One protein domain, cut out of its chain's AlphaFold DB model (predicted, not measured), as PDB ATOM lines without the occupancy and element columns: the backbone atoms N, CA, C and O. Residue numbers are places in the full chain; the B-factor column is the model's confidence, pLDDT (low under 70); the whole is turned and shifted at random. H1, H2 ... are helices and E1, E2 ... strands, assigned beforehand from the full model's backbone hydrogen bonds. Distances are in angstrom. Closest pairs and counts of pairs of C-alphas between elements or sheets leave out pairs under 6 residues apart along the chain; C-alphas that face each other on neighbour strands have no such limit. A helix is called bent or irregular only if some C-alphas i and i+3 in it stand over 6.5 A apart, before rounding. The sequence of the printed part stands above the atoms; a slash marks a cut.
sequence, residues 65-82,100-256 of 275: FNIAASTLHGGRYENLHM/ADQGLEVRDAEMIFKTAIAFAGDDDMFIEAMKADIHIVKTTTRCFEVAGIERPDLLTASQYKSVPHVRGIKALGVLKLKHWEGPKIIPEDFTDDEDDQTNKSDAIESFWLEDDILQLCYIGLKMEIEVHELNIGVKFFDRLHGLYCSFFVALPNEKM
ATOM      1  N   PHE A  65     130.371 159.127 124.798       93.81
ATOM      2  CA  PHE A  65     129.541 160.323 124.935       93.81
ATOM      3  C   PHE A  65     129.937 161.416 123.944       93.81
ATOM      4  O   PHE A  65     129.080 161.980 123.265       93.81
ATOM      5  N   ASN A  66     131.234 161.693 123.828       93.81
ATOM      6  CA  ASN A  66     131.737 162.717 122.921       93.81
ATOM      7  C   ASN A  66     131.545 162.304 121.450       93.81
ATOM      8  O   ASN A  66     131.096 163.114 120.640       93.81
ATOM      9  N   ILE A  67     131.771 161.023 121.119       91.69
ATOM     10  CA  ILE A  67     131.453 160.465 119.794       91.69
ATOM     11  C   ILE A  67     129.945 160.555 119.524       91.69
ATOM     12  O   ILE A  67     129.549 160.892 118.409       91.69
ATOM     13  N   ALA A  68     129.093 160.289 120.519       91.94
ATOM     14  CA  ALA A  68     127.644 160.405 120.377       91.94
ATOM     15  C   ALA A  68     127.217 161.851 120.090       91.94
ATOM     16  O   ALA A  68     126.443 162.076 119.162       91.94
ATOM     17  N   ALA A  69     127.759 162.827 120.824       92.19
ATOM     18  CA  ALA A  69     127.486 164.245 120.600       92.19
ATOM     19  C   ALA A  69     127.911 164.693 119.189       92.19
ATOM     20  O   ALA A  69     127.104 165.286 118.473       92.19
ATOM     21  N   SER A  70     129.123 164.320 118.762       91.94
ATOM     22  CA  SER A  70     129.648 164.596 117.414       91.94
ATOM     23  C   SER A  70     128.813 163.937 116.306       91.94
ATOM     24  O   SER A  70     128.531 164.533 115.269       91.94
ATOM     25  N   THR A  71     128.340 162.708 116.538       90.31
ATOM     26  CA  THR A  71     127.507 161.970 115.573       90.31
ATOM     27  C   THR A  71     126.131 162.624 115.378       90.31
ATOM     28  O   THR A  71     125.599 162.589 114.271       90.31
ATOM     29  N   LEU A  72     125.527 163.184 116.436       89.38
ATOM     30  CA  LEU A  72     124.158 163.722 116.407       89.38
ATOM     31  C   LEU A  72     124.069 165.193 116.002       89.38
ATOM     32  O   LEU A  72     123.090 165.586 115.369       89.38
ATOM     33  N   HIS A  73     125.036 166.007 116.423       88.69
ATOM     34  CA  HIS A  73     124.944 167.471 116.356       88.69
ATOM     35  C   HIS A  73     125.966 168.103 115.406       88.69
ATOM     36  O   HIS A  73     126.080 169.328 115.355       88.69
ATOM     37  N   GLY A  74     126.664 167.265 114.641       81.44
ATOM     38  CA  GLY A  74     127.739 167.657 113.744       81.44
ATOM     39  C   GLY A  74     129.113 167.516 114.393       81.44
ATOM     40  O   GLY A  74     129.255 167.530 115.616       81.44
ATOM     41  N   GLY A  75     130.127 167.358 113.549       83.44
ATOM     42  CA  GLY A  75     131.512 167.149 113.960       83.44
ATOM     43  C   GLY A  75     132.191 166.084 113.108       83.44
ATOM     44  O   GLY A  75     131.664 165.641 112.084       83.44
ATOM     45  N   ARG A  76     133.375 165.643 113.528       82.44
ATOM     46  CA  ARG A  76     134.166 164.647 112.801       82.44
ATOM     47  C   ARG A  76     133.446 163.310 112.624       82.44
ATOM     48  O   ARG A  76     133.653 162.657 111.604       82.44
ATOM     49  N   TYR A  77     132.652 162.884 113.606       82.56
ATOM     50  CA  TYR A  77     132.004 161.569 113.600       82.56
ATOM     51  C   TYR A  77     130.661 161.545 112.866       82.56
ATOM     52  O   TYR A  77     130.087 160.469 112.664       82.56
ATOM     53  N   GLU A  78     130.195 162.700 112.389       76.75
ATOM     54  CA  GLU A  78     129.010 162.806 111.551       76.75
ATOM     55  C   GLU A  78     129.214 161.999 110.252       76.75
ATOM     56  O   GLU A  78     130.096 162.276 109.444       76.75
ATOM     57  N   ASN A  79     128.389 160.967 110.044       68.31
ATOM     58  CA  ASN A  79     128.456 160.024 108.912       68.31
ATOM     59  C   ASN A  79     129.646 159.035 108.895       68.31
ATOM     60  O   ASN A  79     129.801 158.306 107.912       68.31
ATOM     61  N   LEU A  80     130.441 158.917 109.969       70.38
ATOM     62  CA  LEU A  80     131.518 157.909 110.061       70.38
ATOM     63  C   LEU A  80     131.032 156.495 110.424       70.38
ATOM     64  O   LEU A  80     131.831 155.559 110.495       70.38
ATOM     65  N   HIS A  81     129.731 156.290 110.641       63.50
ATOM     66  CA  HIS A  81     129.193 154.954 110.888       63.50
ATOM     67  C   HIS A  81     129.174 154.117 109.593       63.50
ATOM     68  O   HIS A  81     128.164 153.999 108.900       63.50
ATOM     69  N   MET A  82     130.310 153.491 109.278       56.38
ATOM     70  CA  MET A  82     130.509 152.660 108.082       56.38
ATOM     71  C   MET A  82     129.816 151.288 108.127       56.38
ATOM     72  O   MET A  82     129.906 150.533 107.159       56.38
ATOM     73  N   ALA A 100     138.643 151.663 115.312       44.81
ATOM     74  CA  ALA A 100     139.081 152.883 115.999       44.81
ATOM     75  C   ALA A 100     138.429 154.186 115.489       44.81
ATOM     76  O   ALA A 100     138.511 155.197 116.176       44.81
ATOM     77  N   ASP A 101     137.792 154.179 114.311       51.56
ATOM     78  CA  ASP A 101     137.291 155.401 113.642       51.56
ATOM     79  C   ASP A 101     135.841 155.249 113.133       51.56
ATOM     80  O   ASP A 101     135.413 155.923 112.199       51.56
ATOM     81  N   GLN A 102     135.070 154.325 113.720       63.25
ATOM     82  CA  GLN A 102     133.635 154.223 113.456       63.25
ATOM     83  C   GLN A 102     132.874 155.174 114.381       63.25
ATOM     84  O   GLN A 102     132.976 155.079 115.603       63.25
ATOM     85  N   GLY A 103     132.071 156.059 113.786       66.44
ATOM     86  CA  GLY A 103     131.015 156.767 114.514       66.44
ATOM     87  C   GLY A 103     130.016 155.785 115.143       66.44
ATOM     88  O   GLY A 103     130.097 154.573 114.932       66.44
ATOM     89  N   LEU A 104     129.056 156.293 115.914       82.25
ATOM     90  CA  LEU A 104     128.006 155.474 116.533       82.25
ATOM     91  C   LEU A 104     126.770 155.368 115.627       82.25
ATOM     92  O   LEU A 104     126.534 156.225 114.777       82.25
ATOM     93  N   GLU A 105     125.982 154.295 115.764       84.81
ATOM     94  CA  GLU A 105     124.682 154.240 115.088       84.81
ATOM     95  C   GLU A 105     123.820 155.355 115.685       84.81
ATOM     96  O   GLU A 105     123.836 155.550 116.898       84.81
ATOM     97  N   VAL A 106     123.042 156.070 114.869       86.62
ATOM     98  CA  VAL A 106     122.239 157.221 115.329       86.62
ATOM     99  C   VAL A 106     121.387 156.873 116.556       86.62
ATOM    100  O   VAL A 106     121.317 157.650 117.501       86.62
ATOM    101  N   ARG A 107     120.797 155.671 116.594       87.06
ATOM    102  CA  ARG A 107     120.008 155.198 117.744       87.06
ATOM    103  C   ARG A 107     120.844 155.012 119.010       87.06
ATOM    104  O   ARG A 107     120.386 155.370 120.092       87.06
ATOM    105  N   ASP A 108     122.047 154.459 118.871       88.12
ATOM    106  CA  ASP A 108     122.972 154.264 119.988       88.12
ATOM    107  C   ASP A 108     123.488 155.616 120.490       88.12
ATOM    108  O   ASP A 108     123.469 155.872 121.694       88.12
ATOM    109  N   ALA A 109     123.857 156.512 119.571       90.00
ATOM    110  CA  ALA A 109     124.278 157.873 119.877       90.00
ATOM    111  C   ALA A 109     123.177 158.646 120.621       90.00
ATOM    112  O   ALA A 109     123.437 159.213 121.681       90.00
ATOM    113  N   GLU A 110     121.930 158.613 120.132       89.94
ATOM    114  CA  GLU A 110     120.787 159.248 120.802       89.94
ATOM    115  C   GLU A 110     120.588 158.717 122.220       89.94
ATOM    116  O   GLU A 110     120.332 159.490 123.146       89.94
ATOM    117  N   MET A 111     120.688 157.398 122.395       89.94
ATOM    118  CA  MET A 111     120.493 156.766 123.690       89.94
ATOM    119  C   MET A 111     121.596 157.157 124.674       89.94
ATOM    120  O   MET A 111     121.285 157.512 125.811       89.94
ATOM    121  N   ILE A 112     122.860 157.138 124.244       92.00
ATOM    122  CA  ILE A 112     124.010 157.541 125.064       92.00
ATOM    123  C   ILE A 112     123.900 159.019 125.439       92.00
ATOM    124  O   ILE A 112     123.964 159.347 126.624       92.00
ATOM    125  N   PHE A 113     123.657 159.899 124.465       91.81
ATOM    126  CA  PHE A 113     123.581 161.341 124.687       91.81
ATOM    127  C   PHE A 113     122.420 161.719 125.613       91.81
ATOM    128  O   PHE A 113     122.627 162.380 126.627       91.81
ATOM    129  N   LYS A 114     121.198 161.237 125.351       89.94
ATOM    130  CA  LYS A 114     120.034 161.538 126.208       89.94
ATOM    131  C   LYS A 114     120.202 160.983 127.622       89.94
ATOM    132  O   LYS A 114     119.806 161.641 128.579       89.94
ATOM    133  N   THR A 115     120.801 159.797 127.761       90.94
ATOM    134  CA  THR A 115     121.091 159.209 129.078       90.94
ATOM    135  C   THR A 115     122.124 160.040 129.834       90.94
ATOM    136  O   THR A 115     121.942 160.303 131.020       90.94
ATOM    137  N   ALA A 116     123.172 160.496 129.147       91.69
ATOM    138  CA  ALA A 116     124.175 161.383 129.715       91.69
ATOM    139  C   ALA A 116     123.551 162.683 130.238       91.69
ATOM    140  O   ALA A 116     123.747 163.014 131.404       91.69
ATOM    141  N   ILE A 117     122.730 163.363 129.430       91.00
ATOM    142  CA  ILE A 117     122.032 164.586 129.858       91.00
ATOM    143  C   ILE A 117     121.102 164.310 131.044       91.00
ATOM    144  O   ILE A 117     121.100 165.079 131.995       91.00
ATOM    145  N   ALA A 118     120.361 163.200 131.033       89.19
ATOM    146  CA  ALA A 118     119.419 162.870 132.104       89.19
ATOM    147  C   ALA A 118     120.081 162.635 133.474       89.19
ATOM    148  O   ALA A 118     119.439 162.847 134.499       89.19
ATOM    149  N   PHE A 119     121.328 162.154 133.504       88.44
ATOM    150  CA  PHE A 119     122.030 161.856 134.756       88.44
ATOM    151  C   PHE A 119     123.088 162.892 135.148       88.44
ATOM    152  O   PHE A 119     123.350 163.042 136.340       88.44
ATOM    153  N   ALA A 120     123.743 163.538 134.181       88.19
ATOM    154  CA  ALA A 120     124.838 164.482 134.420       88.19
ATOM    155  C   ALA A 120     124.439 165.953 134.212       88.19
ATOM    156  O   ALA A 120     125.094 166.833 134.772       88.19
ATOM    157  N   GLY A 121     123.404 166.219 133.410       85.81
ATOM    158  CA  GLY A 121     122.877 167.560 133.168       85.81
ATOM    159  C   GLY A 121     121.908 168.023 134.256       85.81
ATOM    160  O   GLY A 121     121.501 167.250 135.123       85.81
ATOM    161  N   ASP A 122     121.543 169.302 134.198       86.69
ATOM    162  CA  ASP A 122     120.457 169.854 135.005       86.69
ATOM    163  C   ASP A 122     119.086 169.700 134.311       86.69
ATOM    164  O   ASP A 122     118.980 169.276 133.152       86.69
ATOM    165  N   ASP A 123     118.015 170.020 135.044       84.25
ATOM    166  CA  ASP A 123     116.641 169.897 134.545       84.25
ATOM    167  C   ASP A 123     116.397 170.782 133.306       84.25
ATOM    168  O   ASP A 123     115.664 170.385 132.396       84.25
ATOM    169  N   ASP A 124     117.033 171.954 133.238       84.19
ATOM    170  CA  ASP A 124     116.882 172.901 132.131       84.19
ATOM    171  C   ASP A 124     117.564 172.366 130.860       84.19
ATOM    172  O   ASP A 124     116.949 172.333 129.791       84.19
ATOM    173  N   MET A 125     118.787 171.844 130.979       85.06
ATOM    174  CA  MET A 125     119.524 171.160 129.912       85.06
ATOM    175  C   MET A 125     118.745 169.956 129.389       85.06
ATOM    176  O   MET A 125     118.697 169.735 128.179       85.06
ATOM    177  N   PHE A 126     118.104 169.186 130.272       83.94
ATOM    178  CA  PHE A 126     117.261 168.062 129.869       83.94
ATOM    179  C   PHE A 126     116.036 168.518 129.068       83.94
ATOM    180  O   PHE A 126     115.714 167.926 128.035       83.94
ATOM    181  N   ILE A 127     115.363 169.583 129.512       83.44
ATOM    182  CA  ILE A 127     114.210 170.151 128.804       83.44
ATOM    183  C   ILE A 127     114.626 170.678 127.428       83.44
ATOM    184  O   ILE A 127     113.947 170.382 126.443       83.44
ATOM    185  N   GLU A 128     115.725 171.428 127.337       82.50
ATOM    186  CA  GLU A 128     116.230 171.943 126.061       82.50
ATOM    187  C   GLU A 128     116.672 170.810 125.126       82.50
ATOM    188  O   GLU A 128     116.314 170.811 123.947       82.50
ATOM    189  N   ALA A 129     117.336 169.775 125.652       81.69
ATOM    190  CA  ALA A 129     117.754 168.625 124.855       81.69
ATOM    191  C   ALA A 129     116.568 167.856 124.230       81.69
ATOM    192  O   ALA A 129     116.711 167.199 123.198       81.69
ATOM    193  N   MET A 130     115.370 167.957 124.816       80.12
ATOM    194  CA  MET A 130     114.149 167.342 124.282       80.12
ATOM    195  C   MET A 130     113.449 168.181 123.200       80.12
ATOM    196  O   MET A 130     112.579 167.654 122.505       80.12
ATOM    197  N   LYS A 131     113.819 169.457 123.006       77.38
ATOM    198  CA  LYS A 131     113.203 170.354 122.003       77.38
ATOM    199  C   LYS A 131     113.736 170.170 120.573       77.38
ATOM    200  O   LYS A 131     113.270 170.855 119.669       77.38
ATOM    201  N   ALA A 132     114.643 169.214 120.363       69.19
ATOM    202  CA  ALA A 132     115.181 168.749 119.076       69.19
ATOM    203  C   ALA A 132     116.049 169.732 118.258       69.19
ATOM    204  O   ALA A 132     116.708 169.281 117.326       69.19
ATOM    205  N   ASP A 133     116.114 171.022 118.595       84.00
ATOM    206  CA  ASP A 133     117.005 171.993 117.937       84.00
ATOM    207  C   ASP A 133     118.327 172.142 118.705       84.00
ATOM    208  O   ASP A 133     118.570 173.147 119.370       84.00
ATOM    209  N   ILE A 134     119.156 171.099 118.668       87.62
ATOM    210  CA  ILE A 134     120.502 171.127 119.250       87.62
ATOM    211  C   ILE A 134     121.515 171.252 118.117       87.62
ATOM    212  O   ILE A 134     121.572 170.390 117.236       87.62
ATOM    213  N   HIS A 135     122.330 172.300 118.165       89.19
ATOM    214  CA  HIS A 135     123.366 172.573 117.174       89.19
ATOM    215  C   HIS A 135     124.607 173.188 117.826       89.19
ATOM    216  O   HIS A 135     124.551 173.738 118.932       89.19
ATOM    217  N   ILE A 136     125.737 173.093 117.126       91.31
ATOM    218  CA  ILE A 136     127.006 173.687 117.549       91.31
ATOM    219  C   ILE A 136     126.933 175.207 117.386       91.31
ATOM    220  O   ILE A 136     126.644 175.711 116.301       91.31
ATOM    221  N   VAL A 137     127.223 175.934 118.464       91.56
ATOM    222  CA  VAL A 137     127.304 177.405 118.470       91.56
ATOM    223  C   VAL A 137     128.738 177.889 118.330       91.56
ATOM    224  O   VAL A 137     128.974 178.968 117.789       91.56
ATOM    225  N   LYS A 138     129.697 177.116 118.853       89.62
ATOM    226  CA  LYS A 138     131.107 177.496 118.872       89.62
ATOM    227  C   LYS A 138     132.010 176.279 118.713       89.62
ATOM    228  O   LYS A 138     131.837 175.275 119.397       89.62
ATOM    229  N   THR A 139     133.007 176.427 117.849       90.88
ATOM    230  CA  THR A 139     134.102 175.476 117.651       90.88
ATOM    231  C   THR A 139     135.404 176.173 117.998       90.88
ATOM    232  O   THR A 139     135.657 177.273 117.514       90.88
ATOM    233  N   THR A 140     136.221 175.556 118.847       88.56
ATOM    234  CA  THR A 140     137.529 176.102 119.226       88.56
ATOM    235  C   THR A 140     138.559 175.007 119.404       88.56
ATOM    236  O   THR A 140     138.332 174.057 120.153       88.56
ATOM    237  N   THR A 141     139.729 175.205 118.807       88.25
ATOM    238  CA  THR A 141     140.921 174.392 119.062       88.25
ATOM    239  C   THR A 141     141.750 175.058 120.146       88.25
ATOM    240  O   THR A 141     142.137 176.218 120.004       88.25
ATOM    241  N   ARG A 142     141.983 174.352 121.256       87.38
ATOM    242  CA  ARG A 142     142.686 174.897 122.424       87.38
ATOM    243  C   ARG A 142     143.589 173.864 123.082       87.38
ATOM    244  O   ARG A 142     143.375 172.653 123.005       87.38
ATOM    245  N   CYS A 143     144.592 174.382 123.780       89.88
ATOM    246  CA  CYS A 143     145.475 173.607 124.634       89.88
ATOM    247  C   CYS A 143     145.028 173.705 126.101       89.88
ATOM    248  O   CYS A 143     144.768 174.790 126.633       89.88
ATOM    249  N   PHE A 144     144.952 172.553 126.763       92.88
ATOM    250  CA  PHE A 144     144.492 172.423 128.141       92.88
ATOM    251  C   PHE A 144     145.459 171.603 128.993       92.88
ATOM    252  O   PHE A 144     146.147 170.705 128.508       92.88
ATOM    253  N   GLU A 145     145.458 171.883 130.292       95.06
ATOM    254  CA  GLU A 145     146.090 171.073 131.331       95.06
ATOM    255  C   GLU A 145     145.025 170.596 132.326       95.06
ATOM    256  O   GLU A 145     144.176 171.370 132.774       95.06
ATOM    257  N   VAL A 146     145.079 169.319 132.710       96.75
ATOM    258  CA  VAL A 146     144.173 168.741 133.706       96.75
ATOM    259  C   VAL A 146     144.451 169.343 135.082       96.75
ATOM    260  O   VAL A 146     145.512 169.126 135.671       96.75
ATOM    261  N   ALA A 147     143.462 170.058 135.614       96.19
ATOM    262  CA  ALA A 147     143.487 170.675 136.937       96.19
ATOM    263  C   ALA A 147     142.765 169.831 138.002       96.19
ATOM    264  O   ALA A 147     143.102 169.912 139.183       96.19
ATOM    265  N   GLY A 148     141.790 169.010 137.606       96.44
ATOM    266  CA  GLY A 148     141.029 168.170 138.530       96.44
ATOM    267  C   GLY A 148     140.270 167.048 137.828       96.44
ATOM    268  O   GLY A 148     140.001 167.116 136.633       96.44
ATOM    269  N   ILE A 149     139.951 166.000 138.585       97.31
ATOM    270  CA  ILE A 149     139.267 164.800 138.094       97.31
ATOM    271  C   ILE A 149     138.225 164.403 139.137       97.31
ATOM    272  O   ILE A 149     138.572 164.160 140.294       97.31
ATOM    273  N   GLU A 150     136.965 164.314 138.728       96.38
ATOM    274  CA  GLU A 150     135.853 163.861 139.560       96.38
ATOM    275  C   GLU A 150     135.237 162.623 138.914       96.38
ATOM    276  O   GLU A 150     134.631 162.690 137.850       96.38
ATOM    277  N   ARG A 151     135.435 161.464 139.540       94.94
ATOM    278  CA  ARG A 151     134.892 160.195 139.047       94.94
ATOM    279  C   ARG A 151     133.438 160.025 139.502       94.94
ATOM    280  O   ARG A 151     133.116 160.488 140.599       94.94
ATOM    281  N   PRO A 152     132.583 159.344 138.716       92.19
ATOM    282  CA  PRO A 152     131.228 159.032 139.150       92.19
ATOM    283  C   PRO A 152     131.246 158.210 140.438       92.19
ATOM    284  O   PRO A 152     132.102 157.341 140.633       92.19
ATOM    285  N   ASP A 153     130.281 158.467 141.316       90.19
ATOM    286  CA  ASP A 153     130.119 157.668 142.522       90.19
ATOM    287  C   ASP A 153     129.531 156.274 142.206       90.19
ATOM    288  O   ASP A 153     129.091 155.965 141.093       90.19
ATOM    289  N   LEU A 154     129.526 155.389 143.208       88.44
ATOM    290  CA  LEU A 154     129.023 154.021 143.043       88.44
ATOM    291  C   LEU A 154     127.512 153.957 142.765       88.44
ATOM    292  O   LEU A 154     127.049 152.970 142.186       88.44
ATOM    293  N   LEU A 155     126.744 154.971 143.176       88.38
ATOM    294  CA  LEU A 155     125.297 155.023 142.982       88.38
ATOM    295  C   LEU A 155     124.984 155.407 141.536       88.38
ATOM    296  O   LEU A 155     124.289 154.655 140.854       88.38
ATOM    297  N   THR A 156     125.581 156.489 141.038       86.56
ATOM    298  CA  THR A 156     125.532 156.919 139.641       86.56
ATOM    299  C   THR A 156     126.029 155.804 138.728       86.56
ATOM    300  O   THR A 156     125.343 155.425 137.782       86.56
ATOM    301  N   ALA A 157     127.158 155.162 139.051       88.31
ATOM    302  CA  ALA A 157     127.659 154.039 138.259       88.31
ATOM    303  C   ALA A 157     126.671 152.859 138.192       88.31
ATOM    304  O   ALA A 157     126.555 152.194 137.160       88.31
ATOM    305  N   SER A 158     125.947 152.592 139.281       86.31
ATOM    306  CA  SER A 158     124.903 151.559 139.322       86.31
ATOM    307  C   SER A 158     123.661 151.947 138.516       86.31
ATOM    308  O   SER A 158     123.072 151.089 137.859       86.31
ATOM    309  N   GLN A 159     123.281 153.227 138.523       86.31
ATOM    310  CA  GLN A 159     122.155 153.747 137.746       86.31
ATOM    311  C   GLN A 159     122.407 153.634 136.242       86.31
ATOM    312  O   GLN A 159     121.563 153.095 135.528       86.31
ATOM    313  N   TYR A 160     123.593 154.018 135.768       86.88
ATOM    314  CA  TYR A 160     123.975 153.856 134.361       86.88
ATOM    315  C   TYR A 160     123.914 152.388 133.909       86.88
ATOM    316  O   TYR A 160     123.366 152.082 132.854       86.88
ATOM    317  N   LYS A 161     124.376 151.454 134.752       86.69
ATOM    318  CA  LYS A 161     124.295 150.004 134.479       86.69
ATOM    319  C   LYS A 161     122.868 149.458 134.419       86.69
ATOM    320  O   LYS A 161     122.661 148.389 133.852       86.69
ATOM    321  N   SER A 162     121.902 150.142 135.033       85.50
ATOM    322  CA  SER A 162     120.496 149.727 135.014       85.50
ATOM    323  C   SER A 162     119.796 150.045 133.690       85.50
ATOM    324  O   SER A 162     118.756 149.454 133.398       85.50
ATOM    325  N   VAL A 163     120.370 150.937 132.875       85.06
ATOM    326  CA  VAL A 163     119.833 151.290 131.561       85.06
ATOM    327  C   VAL A 163     120.203 150.192 130.554       85.06
ATOM    328  O   VAL A 163     121.389 149.964 130.301       85.06
ATOM    329  N   PRO A 164     119.221 149.481 129.968       77.94
ATOM    330  CA  PRO A 164     119.498 148.381 129.057       77.94
ATOM    331  C   PRO A 164     119.995 148.921 127.714       77.94
ATOM    332  O   PRO A 164     119.223 149.482 126.943       77.94
ATOM    333  N   HIS A 165     121.275 148.723 127.417       80.62
ATOM    334  CA  HIS A 165     121.885 149.113 126.149       80.62
ATOM    335  C   HIS A 165     122.820 148.008 125.649       80.62
ATOM    336  O   HIS A 165     123.514 147.384 126.451       80.62
ATOM    337  N   VAL A 166     122.858 147.773 124.334       68.88
ATOM    338  CA  VAL A 166     123.591 146.643 123.725       68.88
ATOM    339  C   VAL A 166     125.085 146.692 124.055       68.88
ATOM    340  O   VAL A 166     125.687 145.655 124.327       68.88
ATOM    341  N   ARG A 167     125.671 147.895 124.089       70.12
ATOM    342  CA  ARG A 167     127.087 148.120 124.426       70.12
ATOM    343  C   ARG A 167     127.331 148.455 125.904       70.12
ATOM    344  O   ARG A 167     128.478 148.489 126.337       70.12
ATOM    345  N   GLY A 168     126.262 148.659 126.679       80.50
ATOM    346  CA  GLY A 168     126.306 149.252 128.017       80.50
ATOM    347  C   GLY A 168     126.657 150.744 127.978       80.50
ATOM    348  O   GLY A 168     127.540 151.161 127.237       80.50
ATOM    349  N   ILE A 169     125.966 151.563 128.772       86.25
ATOM    350  CA  ILE A 169     126.277 152.995 128.883       86.25
ATOM    351  C   ILE A 169     127.224 153.175 130.066       86.25
ATOM    352  O   ILE A 169     126.923 152.764 131.190       86.25
ATOM    353  N   LYS A 170     128.396 153.751 129.804       90.81
ATOM    354  CA  LYS A 170     129.406 154.011 130.831       90.81
ATOM    355  C   LYS A 170     129.024 155.257 131.625       90.81
ATOM    356  O   LYS A 170     128.500 156.218 131.073       90.81
ATOM    357  N   ALA A 171     129.289 155.226 132.927       92.25
ATOM    358  CA  ALA A 171     129.016 156.361 133.796       92.25
ATOM    359  C   ALA A 171     129.997 157.502 133.523       92.25
ATOM    360  O   ALA A 171     131.203 157.270 133.387       92.25
ATOM    361  N   LEU A 172     129.460 158.718 133.482       94.31
ATOM    362  CA  LEU A 172     130.224 159.935 133.252       94.31
ATOM    363  C   LEU A 172     130.697 160.542 134.570       94.31
ATOM    364  O   LEU A 172     129.953 160.597 135.548       94.31
ATOM    365  N   GLY A 173     131.936 161.013 134.574       95.06
ATOM    366  CA  GLY A 173     132.460 161.937 135.569       95.06
ATOM    367  C   GLY A 173     132.811 163.279 134.934       95.06
ATOM    368  O   GLY A 173     132.457 163.554 133.788       95.06
ATOM    369  N   VAL A 174     133.534 164.107 135.682       96.25
ATOM    370  CA  VAL A 174     133.924 165.455 135.267       96.25
ATOM    371  C   VAL A 174     135.444 165.575 135.217       96.25
ATOM    372  O   VAL A 174     136.142 165.351 136.210       96.25
ATOM    373  N   LEU A 175     135.962 165.978 134.061       96.56
ATOM    374  CA  LEU A 175     137.344 166.393 133.871       96.56
ATOM    375  C   LEU A 175     137.423 167.920 133.916       96.56
ATOM    376  O   LEU A 175     136.786 168.605 133.120       96.56
ATOM    377  N   LYS A 176     138.219 168.448 134.844       96.50
ATOM    378  CA  LYS A 176     138.442 169.885 135.015       96.50
ATOM    379  C   LYS A 176     139.728 170.295 134.321       96.50
ATOM    380  O   LYS A 176     140.811 169.843 134.703       96.50
ATOM    381  N   LEU A 177     139.607 171.164 133.330       94.94
ATOM    382  CA  LEU A 177     140.687 171.622 132.472       94.94
ATOM    383  C   LEU A 177     140.931 173.114 132.681       94.94
ATOM    384  O   LEU A 177     139.993 173.900 132.729       94.94
ATOM    385  N   LYS A 178     142.197 173.508 132.789       93.62
ATOM    386  CA  LYS A 178     142.618 174.915 132.734       93.62
ATOM    387  C   LYS A 178     143.367 175.168 131.433       93.62
ATOM    388  O   LYS A 178     143.951 174.239 130.870       93.62
ATOM    389  N   HIS A 179     143.384 176.413 130.979       90.69
ATOM    390  CA  HIS A 179     144.143 176.788 129.792       90.69
ATOM    391  C   HIS A 179     145.644 176.491 129.962       90.69
ATOM    392  O   HIS A 179     146.231 176.717 131.024       90.69
ATOM    393  N   TRP A 180     146.264 175.994 128.895       88.88
ATOM    394  CA  TRP A 180     147.704 175.805 128.774       88.88
ATOM    395  C   TRP A 180     148.157 176.379 127.434       88.88
ATOM    396  O   TRP A 180     147.524 176.128 126.422       88.88
ATOM    397  N   GLU A 181     149.265 177.120 127.407       80.88
ATOM    398  CA  GLU A 181     149.725 177.804 126.187       80.88
ATOM    399  C   GLU A 181     150.033 176.838 125.024       80.88
ATOM    400  O   GLU A 181     149.919 177.207 123.858       80.88
ATOM    401  N   GLY A 182     150.429 175.601 125.343       79.88
ATOM    402  CA  GLY A 182     150.703 174.576 124.345       79.88
ATOM    403  C   GLY A 182     151.954 174.820 123.488       79.88
ATOM    404  O   GLY A 182     152.660 175.825 123.632       79.88
ATOM    405  N   PRO A 183     152.263 173.881 122.577       74.88
ATOM    406  CA  PRO A 183     153.294 174.053 121.561       74.88
ATOM    407  C   PRO A 183     152.822 174.884 120.355       74.88
ATOM    408  O   PRO A 183     153.661 175.255 119.538       74.88
ATOM    409  N   LYS A 184     151.518 175.202 120.260       64.94
ATOM    410  CA  LYS A 184     150.881 175.982 119.177       64.94
ATOM    411  C   LYS A 184     151.257 175.495 117.771       64.94
ATOM    412  O   LYS A 184     151.594 176.287 116.896       64.94
ATOM    413  N   ILE A 185     151.251 174.175 117.570       59.00
ATOM    414  CA  ILE A 185     151.582 173.564 116.271       59.00
ATOM    415  C   ILE A 185     150.473 173.862 115.250       59.00
ATOM    416  O   ILE A 185     150.752 173.993 114.057       59.00
ATOM    417  N   ILE A 186     149.233 174.005 115.721       57.84
ATOM    418  CA  ILE A 186     148.071 174.401 114.927       57.84
ATOM    419  C   ILE A 186     147.711 175.853 115.287       57.84
ATOM    420  O   ILE A 186     147.723 176.193 116.474       57.84
ATOM    421  N   PRO A 187     147.421 176.729 114.303       59.00
ATOM    422  CA  PRO A 187     146.896 178.061 114.582       59.00
ATOM    423  C   PRO A 187     145.598 177.947 115.384       59.00
ATOM    424  O   PRO A 187     144.697 177.207 114.999       59.00
ATOM    425  N   GLU A 188     145.510 178.660 116.503       58.59
ATOM    426  CA  GLU A 188     144.250 178.800 117.232       58.59
ATOM    427  C   GLU A 188     143.287 179.612 116.347       58.59
ATOM    428  O   GLU A 188     143.628 180.717 115.920       58.59
ATOM    429  N   ASP A 189     142.111 179.054 116.039       55.91
ATOM    430  CA  ASP A 189     141.056 179.748 115.286       55.91
ATOM    431  C   ASP A 189     140.419 180.820 116.183       55.91
ATOM    432  O   ASP A 189     139.380 180.611 116.814       55.91
ATOM    433  N   PHE A 190     141.070 181.977 116.283       51.06
ATOM    434  CA  PHE A 190     140.456 183.184 116.824       51.06
ATOM    435  C   PHE A 190     139.756 183.938 115.692       51.06
ATOM    436  O   PHE A 190     140.306 184.121 114.607       51.06
ATOM    437  N   THR A 191     138.533 184.392 115.950       49.34
ATOM    438  CA  THR A 191     137.948 185.484 115.165       49.34
ATOM    439  C   THR A 191     138.516 186.804 115.691       49.34
ATOM    440  O   THR A 191     138.826 186.891 116.879       49.34
ATOM    441  N   ASP A 192     138.658 187.818 114.830       46.62
ATOM    442  CA  ASP A 192     139.328 189.101 115.131       46.62
ATOM    443  C   ASP A 192     138.793 189.832 116.394       46.62
ATOM    444  O   ASP A 192     139.461 190.717 116.928       46.62
ATOM    445  N   ASP A 193     137.615 189.454 116.906       49.97
ATOM    446  CA  ASP A 193     136.995 190.006 118.119       49.97
ATOM    447  C   ASP A 193     137.391 189.277 119.432       49.97
ATOM    448  O   ASP A 193     137.087 189.770 120.522       49.97
ATOM    449  N   GLU A 194     138.069 188.120 119.380       52.44
ATOM    450  CA  GLU A 194     138.481 187.332 120.567       52.44
ATOM    451  C   GLU A 194     139.918 187.626 121.053       52.44
ATOM    452  O   GLU A 194     140.403 186.996 122.001       52.44
ATOM    453  N   ASP A 195     140.593 188.602 120.444       42.38
ATOM    454  CA  ASP A 195     142.058 188.634 120.353       42.38
ATOM    455  C   ASP A 195     142.825 189.241 121.550       42.38
ATOM    456  O   ASP A 195     144.013 189.515 121.429       42.38
ATOM    457  N   ASP A 196     142.228 189.455 122.738       45.53
ATOM    458  CA  ASP A 196     143.050 189.992 123.855       45.53
ATOM    459  C   ASP A 196     142.585 189.779 125.311       45.53
ATOM    460  O   ASP A 196     143.324 190.108 126.244       45.53
ATOM    461  N   GLN A 197     141.396 189.221 125.579       41.72
ATOM    462  CA  GLN A 197     140.894 189.120 126.970       41.72
ATOM    463  C   GLN A 197     140.696 187.696 127.502       41.72
ATOM    464  O   GLN A 197     140.758 187.484 128.714       41.72
ATOM    465  N   THR A 198     140.534 186.699 126.635       46.31
ATOM    466  CA  THR A 198     140.194 185.323 127.041       46.31
ATOM    467  C   THR A 198     141.415 184.467 127.402       46.31
ATOM    468  O   THR A 198     141.311 183.557 128.221       46.31
ATOM    469  N   ASN A 199     142.603 184.804 126.885       48.00
ATOM    470  CA  ASN A 199     143.837 184.011 127.034       48.00
ATOM    471  C   ASN A 199     144.538 184.141 128.406       48.00
ATOM    472  O   ASN A 199     145.628 183.610 128.603       48.00
ATOM    473  N   LYS A 200     143.937 184.853 129.371       50.78
ATOM    474  CA  LYS A 200     144.475 185.043 130.735       50.78
ATOM    475  C   LYS A 200     143.525 184.626 131.850       50.78
ATOM    476  O   LYS A 200     143.792 184.927 133.013       50.78
ATOM    477  N   SER A 201     142.405 183.981 131.539       53.84
ATOM    478  CA  SER A 201     141.571 183.467 132.617       53.84
ATOM    479  C   SER A 201     142.147 182.137 133.099       53.84
ATOM    480  O   SER A 201     142.186 181.178 132.332       53.84
ATOM    481  N   ASP A 202     142.510 182.050 134.381       65.44
ATOM    482  CA  ASP A 202     142.663 180.785 135.131       65.44
ATOM    483  C   ASP A 202     141.304 180.053 135.273       65.44
ATOM    484  O   ASP A 202     141.040 179.352 136.253       65.44
ATOM    485  N   ALA A 203     140.388 180.259 134.321       84.06
ATOM    486  CA  ALA A 203     139.078 179.650 134.317       84.06
ATOM    487  C   ALA A 203     139.247 178.146 134.123       84.06
ATOM    488  O   ALA A 203     139.918 177.675 133.204       84.06
ATOM    489  N   ILE A 204     138.635 177.406 135.039       91.44
ATOM    490  CA  ILE A 204     138.557 175.959 134.968       91.44
ATOM    491  C   ILE A 204     137.273 175.621 134.219       91.44
ATOM    492  O   ILE A 204     136.179 175.959 134.672       91.44
ATOM    493  N   GLU A 205     137.420 174.950 133.086       92.56
ATOM    494  CA  GLU A 205     136.325 174.399 132.299       92.56
ATOM    495  C   GLU A 205     136.084 172.936 132.695       92.56
ATOM    496  O   GLU A 205     137.020 172.204 133.027       92.56
ATOM    497  N   SER A 206     134.823 172.510 132.675       94.56
ATOM    498  CA  SER A 206     134.404 171.162 133.066       94.56
ATOM    499  C   SER A 206     133.881 170.408 131.849       94.56
ATOM    500  O   SER A 206     133.019 170.917 131.140       94.56
ATOM    501  N   PHE A 207     134.373 169.189 131.644       95.12
ATOM    502  CA  PHE A 207     133.991 168.318 130.534       95.12
ATOM    503  C   PHE A 207     133.558 166.953 131.045       95.12
ATOM    504  O   PHE A 207     134.128 166.447 132.014       95.12
ATOM    505  N   TRP A 208     132.577 166.341 130.390       95.50
ATOM    506  CA  TRP A 208     132.123 165.001 130.750       95.50
ATOM    507  C   TRP A 208     132.892 163.928 129.990       95.50
ATOM    508  O   TRP A 208     133.065 164.010 128.777       95.50
ATOM    509  N   LEU A 209     133.351 162.919 130.727       95.19
ATOM    510  CA  LEU A 209     134.066 161.761 130.194       95.19
ATOM    511  C   LEU A 209     133.722 160.509 130.990       95.19
ATOM    512  O   LEU A 209     133.382 160.574 132.173       95.19
ATOM    513  N   GLU A 210     133.868 159.357 130.354       95.00
ATOM    514  CA  GLU A 210     133.635 158.059 130.965       95.00
ATOM    515  C   GLU A 210     134.680 157.722 132.031       95.00
ATOM    516  O   GLU A 210     135.869 158.041 131.920       95.00
ATOM    517  N   ASP A 211     134.240 157.003 133.064       93.56
ATOM    518  CA  ASP A 211     135.081 156.611 134.200       93.56
ATOM    519  C   ASP A 211     136.377 155.880 133.800       93.56
ATOM    520  O   ASP A 211     137.425 156.059 134.423       93.56
ATOM    521  N   ASP A 212     136.339 155.071 132.741       92.56
ATOM    522  CA  ASP A 212     137.488 154.291 132.284       92.56
ATOM    523  C   ASP A 212     138.525 155.118 131.502       92.56
ATOM    524  O   ASP A 212     139.665 154.663 131.347       92.56
ATOM    525  N   ILE A 213     138.143 156.308 131.029       95.06
ATOM    526  CA  ILE A 213     139.043 157.347 130.512       95.06
ATOM    527  C   ILE A 213     139.602 158.143 131.690       95.06
ATOM    528  O   ILE A 213     140.819 158.278 131.821       95.06
ATOM    529  N   LEU A 214     138.731 158.587 132.603       95.62
ATOM    530  CA  LEU A 214     139.119 159.359 133.789       95.62
ATOM    531  C   LEU A 214     140.114 158.609 134.685       95.62
ATOM    532  O   LEU A 214     140.979 159.235 135.292       95.62
ATOM    533  N   GLN A 215     140.038 157.276 134.745       94.94
ATOM    534  CA  GLN A 215     140.995 156.438 135.473       94.94
ATOM    535  C   GLN A 215     142.430 156.526 134.921       94.94
ATOM    536  O   GLN A 215     143.385 156.285 135.663       94.94
ATOM    537  N   LEU A 216     142.587 156.838 133.633       95.12
ATOM    538  CA  LEU A 216     143.887 156.998 132.979       95.12
ATOM    539  C   LEU A 216     144.375 158.454 132.998       95.12
ATOM    540  O   LEU A 216     145.566 158.702 132.807       95.12
ATOM    541  N   CYS A 217     143.478 159.414 133.230       95.69
ATOM    542  CA  CYS A 217     143.831 160.814 133.407       95.69
ATOM    543  C   CYS A 217     144.578 161.043 134.731       95.69
ATOM    544  O   CYS A 217     144.375 160.359 135.734       95.69
ATOM    545  N   TYR A 218     145.432 162.061 134.745       96.06
ATOM    546  CA  TYR A 218     146.167 162.499 135.926       96.06
ATOM    547  C   TYR A 218     146.327 164.018 135.906       96.06
ATOM    548  O   TYR A 218     146.304 164.645 134.847       96.06
ATOM    549  N   ILE A 219     146.483 164.618 137.088       96.38
ATOM    550  CA  ILE A 219     146.700 166.064 137.219       96.38
ATOM    551  C   ILE A 219     147.990 166.446 136.489       96.38
ATOM    552  O   ILE A 219     149.021 165.793 136.657       96.38
ATOM    553  N   GLY A 220     147.925 167.507 135.690       95.12
ATOM    554  CA  GLY A 220     149.030 167.972 134.859       95.12
ATOM    555  C   GLY A 220     149.086 167.341 133.467       95.12
ATOM    556  O   GLY A 220     149.848 167.841 132.647       95.12
ATOM    557  N   LEU A 221     148.293 166.300 133.162       96.31
ATOM    558  CA  LEU A 221     148.145 165.808 131.785       96.31
ATOM    559  C   LEU A 221     147.767 166.979 130.874       96.31
ATOM    560  O   LEU A 221     146.852 167.742 131.181       96.31
ATOM    561  N   LYS A 222     148.471 167.108 129.758       95.06
ATOM    562  CA  LYS A 222     148.298 168.194 128.799       95.06
ATOM    563  C   LYS A 222     147.704 167.654 127.510       95.06
ATOM    564  O   LYS A 222     148.065 166.559 127.080       95.06
ATOM    565  N   MET A 223     146.805 168.408 126.897       93.19
ATOM    566  CA  MET A 223     146.118 167.994 125.677       93.19
ATOM    567  C   MET A 223     145.861 169.170 124.745       93.19
ATOM    568  O   MET A 223     145.591 170.279 125.198       93.19
ATOM    569  N   GLU A 224     145.943 168.905 123.449       91.19
ATOM    570  CA  GLU A 224     145.526 169.804 122.376       91.19
ATOM    571  C   GLU A 224     144.301 169.173 121.718       91.19
ATOM    572  O   GLU A 224     144.381 168.064 121.177       91.19
ATOM    573  N   ILE A 225     143.157 169.841 121.845       90.62
ATOM    574  CA  ILE A 225     141.853 169.296 121.467       90.62
ATOM    575  C   ILE A 225     140.995 170.349 120.770       90.62
ATOM    576  O   ILE A 225     141.036 171.536 121.099       90.62
ATOM    577  N   GLU A 226     140.194 169.880 119.824       90.62
ATOM    578  CA  GLU A 226     139.087 170.612 119.228       90.62
ATOM    579  C   GLU A 226     137.830 170.361 120.062       90.62
ATOM    580  O   GLU A 226     137.427 169.216 120.292       90.62
ATOM    581  N   VAL A 227     137.240 171.448 120.549       92.31
ATOM    582  CA  VAL A 227     136.056 171.443 121.404       92.31
ATOM    583  C   VAL A 227     134.904 172.091 120.656       92.31
ATOM    584  O   VAL A 227     135.058 173.160 120.056       92.31
ATOM    585  N   HIS A 228     133.738 171.465 120.743       92.69
ATOM    586  CA  HIS A 228     132.477 172.030 120.285       92.69
ATOM    587  C   HIS A 228     131.590 172.360 121.484       92.69
ATOM    588  O   HIS A 228     131.514 171.594 122.445       92.69
ATOM    589  N   GLU A 229     130.919 173.505 121.418       93.44
ATOM    590  CA  GLU A 229     129.921 173.952 122.385       93.44
ATOM    591  C   GLU A 229     128.542 173.958 121.726       93.44
ATOM    592  O   GLU A 229     128.340 174.576 120.677       93.44
ATOM    593  N   LEU A 230     127.599 173.254 122.347       91.38
ATOM    594  CA  LEU A 230     126.204 173.177 121.930       91.38
ATOM    595  C   LEU A 230     125.395 174.337 122.520       91.38
ATOM    596  O   LEU A 230     125.709 174.849 123.594       91.38
ATOM    597  N   ASN A 231     124.298 174.710 121.861       90.06
ATOM    598  CA  ASN A 231     123.379 175.769 122.314       90.06
ATOM    599  C   ASN A 231     122.753 175.525 123.697       90.06
ATOM    600  O   ASN A 231     122.277 176.463 124.329       90.06
ATOM    601  N   ILE A 232     122.798 174.285 124.178       89.19
ATOM    602  CA  ILE A 232     122.368 173.874 125.519       89.19
ATOM    603  C   ILE A 232     123.474 173.988 126.589       89.19
ATOM    604  O   ILE A 232     123.297 173.513 127.704       89.19
ATOM    605  N   GLY A 233     124.639 174.555 126.253       87.69
ATOM    606  CA  GLY A 233     125.776 174.743 127.168       87.69
ATOM    607  C   GLY A 233     126.665 173.509 127.369       87.69
ATOM    608  O   GLY A 233     127.651 173.572 128.103       87.69
ATOM    609  N   VAL A 234     126.356 172.386 126.714       91.12
ATOM    610  CA  VAL A 234     127.196 171.177 126.729       91.12
ATOM    611  C   VAL A 234     128.412 171.385 125.839       91.12
ATOM    612  O   VAL A 234     128.277 171.773 124.679       91.12
ATOM    613  N   LYS A 235     129.591 171.042 126.358       93.75
ATOM    614  CA  LYS A 235     130.836 171.001 125.593       93.75
ATOM    615  C   LYS A 235     131.325 169.567 125.446       93.75
ATOM    616  O   LYS A 235     131.295 168.811 126.417       93.75
ATOM    617  N   PHE A 236     131.804 169.211 124.261       93.81
ATOM    618  CA  PHE A 236     132.341 167.879 123.979       93.81
ATOM    619  C   PHE A 236     133.642 167.948 123.177       93.81
ATOM    620  O   PHE A 236     133.930 168.942 122.506       93.81
ATOM    621  N   PHE A 237     134.443 166.888 123.279       93.88
ATOM    622  CA  PHE A 237     135.682 166.745 122.514       93.88
ATOM    623  C   PHE A 237     135.378 166.147 121.146       93.88
ATOM    624  O   PHE A 237     134.861 165.036 121.078       93.88
ATOM    625  N   ASP A 238     135.733 166.839 120.069       89.38
ATOM    626  CA  ASP A 238     135.547 166.297 118.722       89.38
ATOM    627  C   ASP A 238     136.837 165.661 118.199       89.38
ATOM    628  O   ASP A 238     136.883 164.473 117.871       89.38
ATOM    629  N   ARG A 239     137.939 166.419 118.208       87.69
ATOM    630  CA  ARG A 239     139.227 165.953 117.690       87.69
ATOM    631  C   ARG A 239     140.340 166.078 118.716       87.69
ATOM    632  O   ARG A 239     140.578 167.138 119.282       87.69
ATOM    633  N   LEU A 240     141.086 164.991 118.895       88.94
ATOM    634  CA  LEU A 240     142.342 164.994 119.636       88.94
ATOM    635  C   LEU A 240     143.509 165.262 118.678       88.94
ATOM    636  O   LEU A 240     143.721 164.503 117.730       88.94
ATOM    637  N   HIS A 241     144.267 166.327 118.926       87.88
ATOM    638  CA  HIS A 241     145.472 166.662 118.161       87.88
ATOM    639  C   HIS A 241     146.745 166.157 118.838       87.88
ATOM    640  O   HIS A 241     147.653 165.685 118.153       87.88
ATOM    641  N   GLY A 242     146.801 166.203 120.172       88.50
ATOM    642  CA  GLY A 242     147.976 165.763 120.915       88.50
ATOM    643  C   GLY A 242     147.722 165.542 122.402       88.50
ATOM    644  O   GLY A 242     146.883 166.202 123.011       88.50
ATOM    645  N   LEU A 243     148.485 164.617 122.985       92.75
ATOM    646  CA  LEU A 243     148.559 164.363 124.423       92.75
ATOM    647  C   LEU A 243     150.009 164.470 124.885       92.75
ATOM    648  O   LEU A 243     150.922 163.956 124.237       92.75
ATOM    649  N   TYR A 244     150.215 165.101 126.034       93.44
ATOM    650  CA  TYR A 244     151.538 165.401 126.560       93.44
ATOM    651  C   TYR A 244     151.617 165.121 128.061       93.44
ATOM    652  O   TYR A 244     150.665 165.326 128.813       93.44
ATOM    653  N   CYS A 245     152.789 164.659 128.497       94.50
ATOM    654  CA  CYS A 245     153.089 164.400 129.905       94.50
ATOM    655  C   CYS A 245     153.028 165.680 130.752       94.50
ATOM    656  O   CYS A 245     153.185 166.793 130.242       94.50
ATOM    657  N   SER A 246     152.920 165.523 132.069       95.00
ATOM    658  CA  SER A 246     152.847 166.641 133.016       95.00
ATOM    659  C   SER A 246     154.076 167.546 132.968       95.00
ATOM    660  O   SER A 246     153.973 168.773 133.020       95.00
ATOM    661  N   PHE A 247     155.246 166.949 132.763       92.00
ATOM    662  CA  PHE A 247     156.527 167.641 132.659       92.00
ATOM    663  C   PHE A 247     156.833 168.178 131.252       92.00
ATOM    664  O   PHE A 247     157.917 168.722 131.043       92.00
ATOM    665  N   PHE A 248     155.928 168.032 130.277       90.94
ATOM    666  CA  PHE A 248     156.148 168.573 128.938       90.94
ATOM    667  C   PHE A 248     156.158 170.106 128.967       90.94
ATOM    668  O   PHE A 248     155.244 170.739 129.505       90.94
ATOM    669  N   VAL A 249     157.189 170.702 128.374       84.81
ATOM    670  CA  VAL A 249     157.350 172.151 128.248       84.81
ATOM    671  C   VAL A 249     157.641 172.449 126.787       84.81
ATOM    672  O   VAL A 249     158.653 171.990 126.267       84.81
ATOM    673  N   ALA A 250     156.762 173.221 126.149       78.69
ATOM    674  CA  ALA A 250     156.986 173.699 124.793       78.69
ATOM    675  C   ALA A 250     158.154 174.689 124.789       78.69
ATOM    676  O   ALA A 250     158.110 175.721 125.468       78.69
ATOM    677  N   LEU A 251     159.206 174.382 124.036       76.62
ATOM    678  CA  LEU A 251     160.364 175.263 123.951       76.62
ATOM    679  C   LEU A 251     160.087 176.395 122.950       76.62
ATOM    680  O   LEU A 251     159.517 176.146 121.889       76.62
ATOM    681  N   PRO A 252     160.545 177.637 123.206       69.75
ATOM    682  CA  PRO A 252     160.364 178.747 122.264       69.75
ATOM    683  C   PRO A 252     160.884 178.439 120.854       69.75
ATOM    684  O   PRO A 252     160.304 178.879 119.868       69.75
ATOM    685  N   ASN A 253     161.946 177.637 120.751       67.31
ATOM    686  CA  ASN A 253     162.520 177.234 119.469       67.31
ATOM    687  C   ASN A 253     161.582 176.323 118.659       67.31
ATOM    688  O   ASN A 253     161.635 176.349 117.433       67.31
ATOM    689  N   GLU A 254     160.721 175.545 119.317       63.88
ATOM    690  CA  GLU A 254     159.714 174.710 118.650       63.88
ATOM    691  C   GLU A 254     158.590 175.574 118.059       63.88
ATOM    692  O   GLU A 254     158.061 175.249 117.000       63.88
ATOM    693  N   LYS A 255     158.316 176.739 118.663       61.19
ATOM    694  CA  LYS A 255     157.359 177.740 118.159       61.19
ATOM    695  C   LYS A 255     157.869 178.518 116.933       61.19
ATOM    696  O   LYS A 255     157.112 179.262 116.322       61.19
ATOM    697  N   MET A 256     159.143 178.360 116.555       60.56
ATOM    698  CA  MET A 256     159.759 179.040 115.401       60.56
ATOM    699  C   MET A 256     159.675 178.224 114.098       60.56
ATOM    700  O   MET A 256     160.264 178.611 113.082       60.56
TER     701      MET A 256
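Overview. This is residues 65 to 82 and 100 to 256 of the 275 residues of an uncharacterized protein of Mollisia scopiformis (UniProt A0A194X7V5). A strongly twisted sheet of five strands is folded back on itself, its leaf E3 E2 partly facing its leaf E4 E5 with E1 as the hinge. H1 packs on the leaf E4 E5, H2 packs on H1 and H3 on H2, and H4 lies near H2 at the same end of the fold; the tail of residues 245 to 256 makes the opposite end of the longest axis, and residues 191 to 197 stick out. The printed part has 175 residues, with named elements in the order H1 H2 H3 E1 H4 E2 E3 H5 E4 E5; the sheet, E3 E2 E1 E4 E5, is antiparallel throughout and the class is mixed, helices and strands. It is compact, with a radius of gyration of the C-alphas of 16.9 A, yet elongated, spanning 53 by 34 by 34 A.

Along the chain. Find C-alpha 65 at (129.541, 160.323, 124.935); from there H1 runs to residue 73, 12.1 A. Past the cut come H2, residues 106 to 120, 20.6 A, and H3, residues 123 to 129. E1, residues 136 to 150, covers 25.7 A and bends by 102 degrees at residue 145. Next are H4, residues 154 to 162, E2, residues 172 to 179, 22.1 A, E3, residues 204 to 210, and H5, residues 211 to 214. E4, residues 222 to 230, covers 23.7 A; E5, residues 235 to 244, bends by 83 degrees at residue 241 and ends at C-alpha 244 (151.538, 165.401, 126.560).

Arrangement. Look first at the folded sheet, one sheet bent back into two leaves. Between the antiparallel neighbours E1 and E2, N 145 and O 178 are within hydrogen-bond range at 2.9 A, and between the antiparallel neighbours E1 and E4, N 140 and O 227 are within hydrogen-bond range at 2.9 A. So are N 175 and O 207 in the hairpin E2 and E3, 2.8 A, and N 226 and O 239 in the hairpin E4 and E5, 2.8 A. The edge strands E3 and E5 come closest at C-alphas 207 and 235, 6.4 A. H1 is on the sheet over E4 and E5, at a height of 8.1 A; H5, over E2, is on the same face. H1 and H2 touch at a steep tilt of 61 degrees, C-alphas 68 and 109 being closest at 4.2 A. H2 touches H3 with residues 114 to 118 alone, closest at C-alphas 117 and 126, 5.9 A; they form a helical hairpin. H2 only grazes the sheet; H4 also only grazes it, and only just, with 5 pairs of C-alphas within 10 A. In H1, H2, H3 and H4 every O i to N i+4 pair is within hydrogen-bond range; H5 is too short for one.

Size, cuts and confidence. The C-alphas of Ser 162 and Met 256 are the two farthest apart, 52.8 A. Residues 83 to 99 are not printed, and C-alphas 82 and 100 are 11.7 A apart across this cut. The link from E2 to E3, 24 residues, is long. Mean pLDDT of the printed part is 83.2; 33 residues are under 70, among them 184 to 202 and 252 to 256.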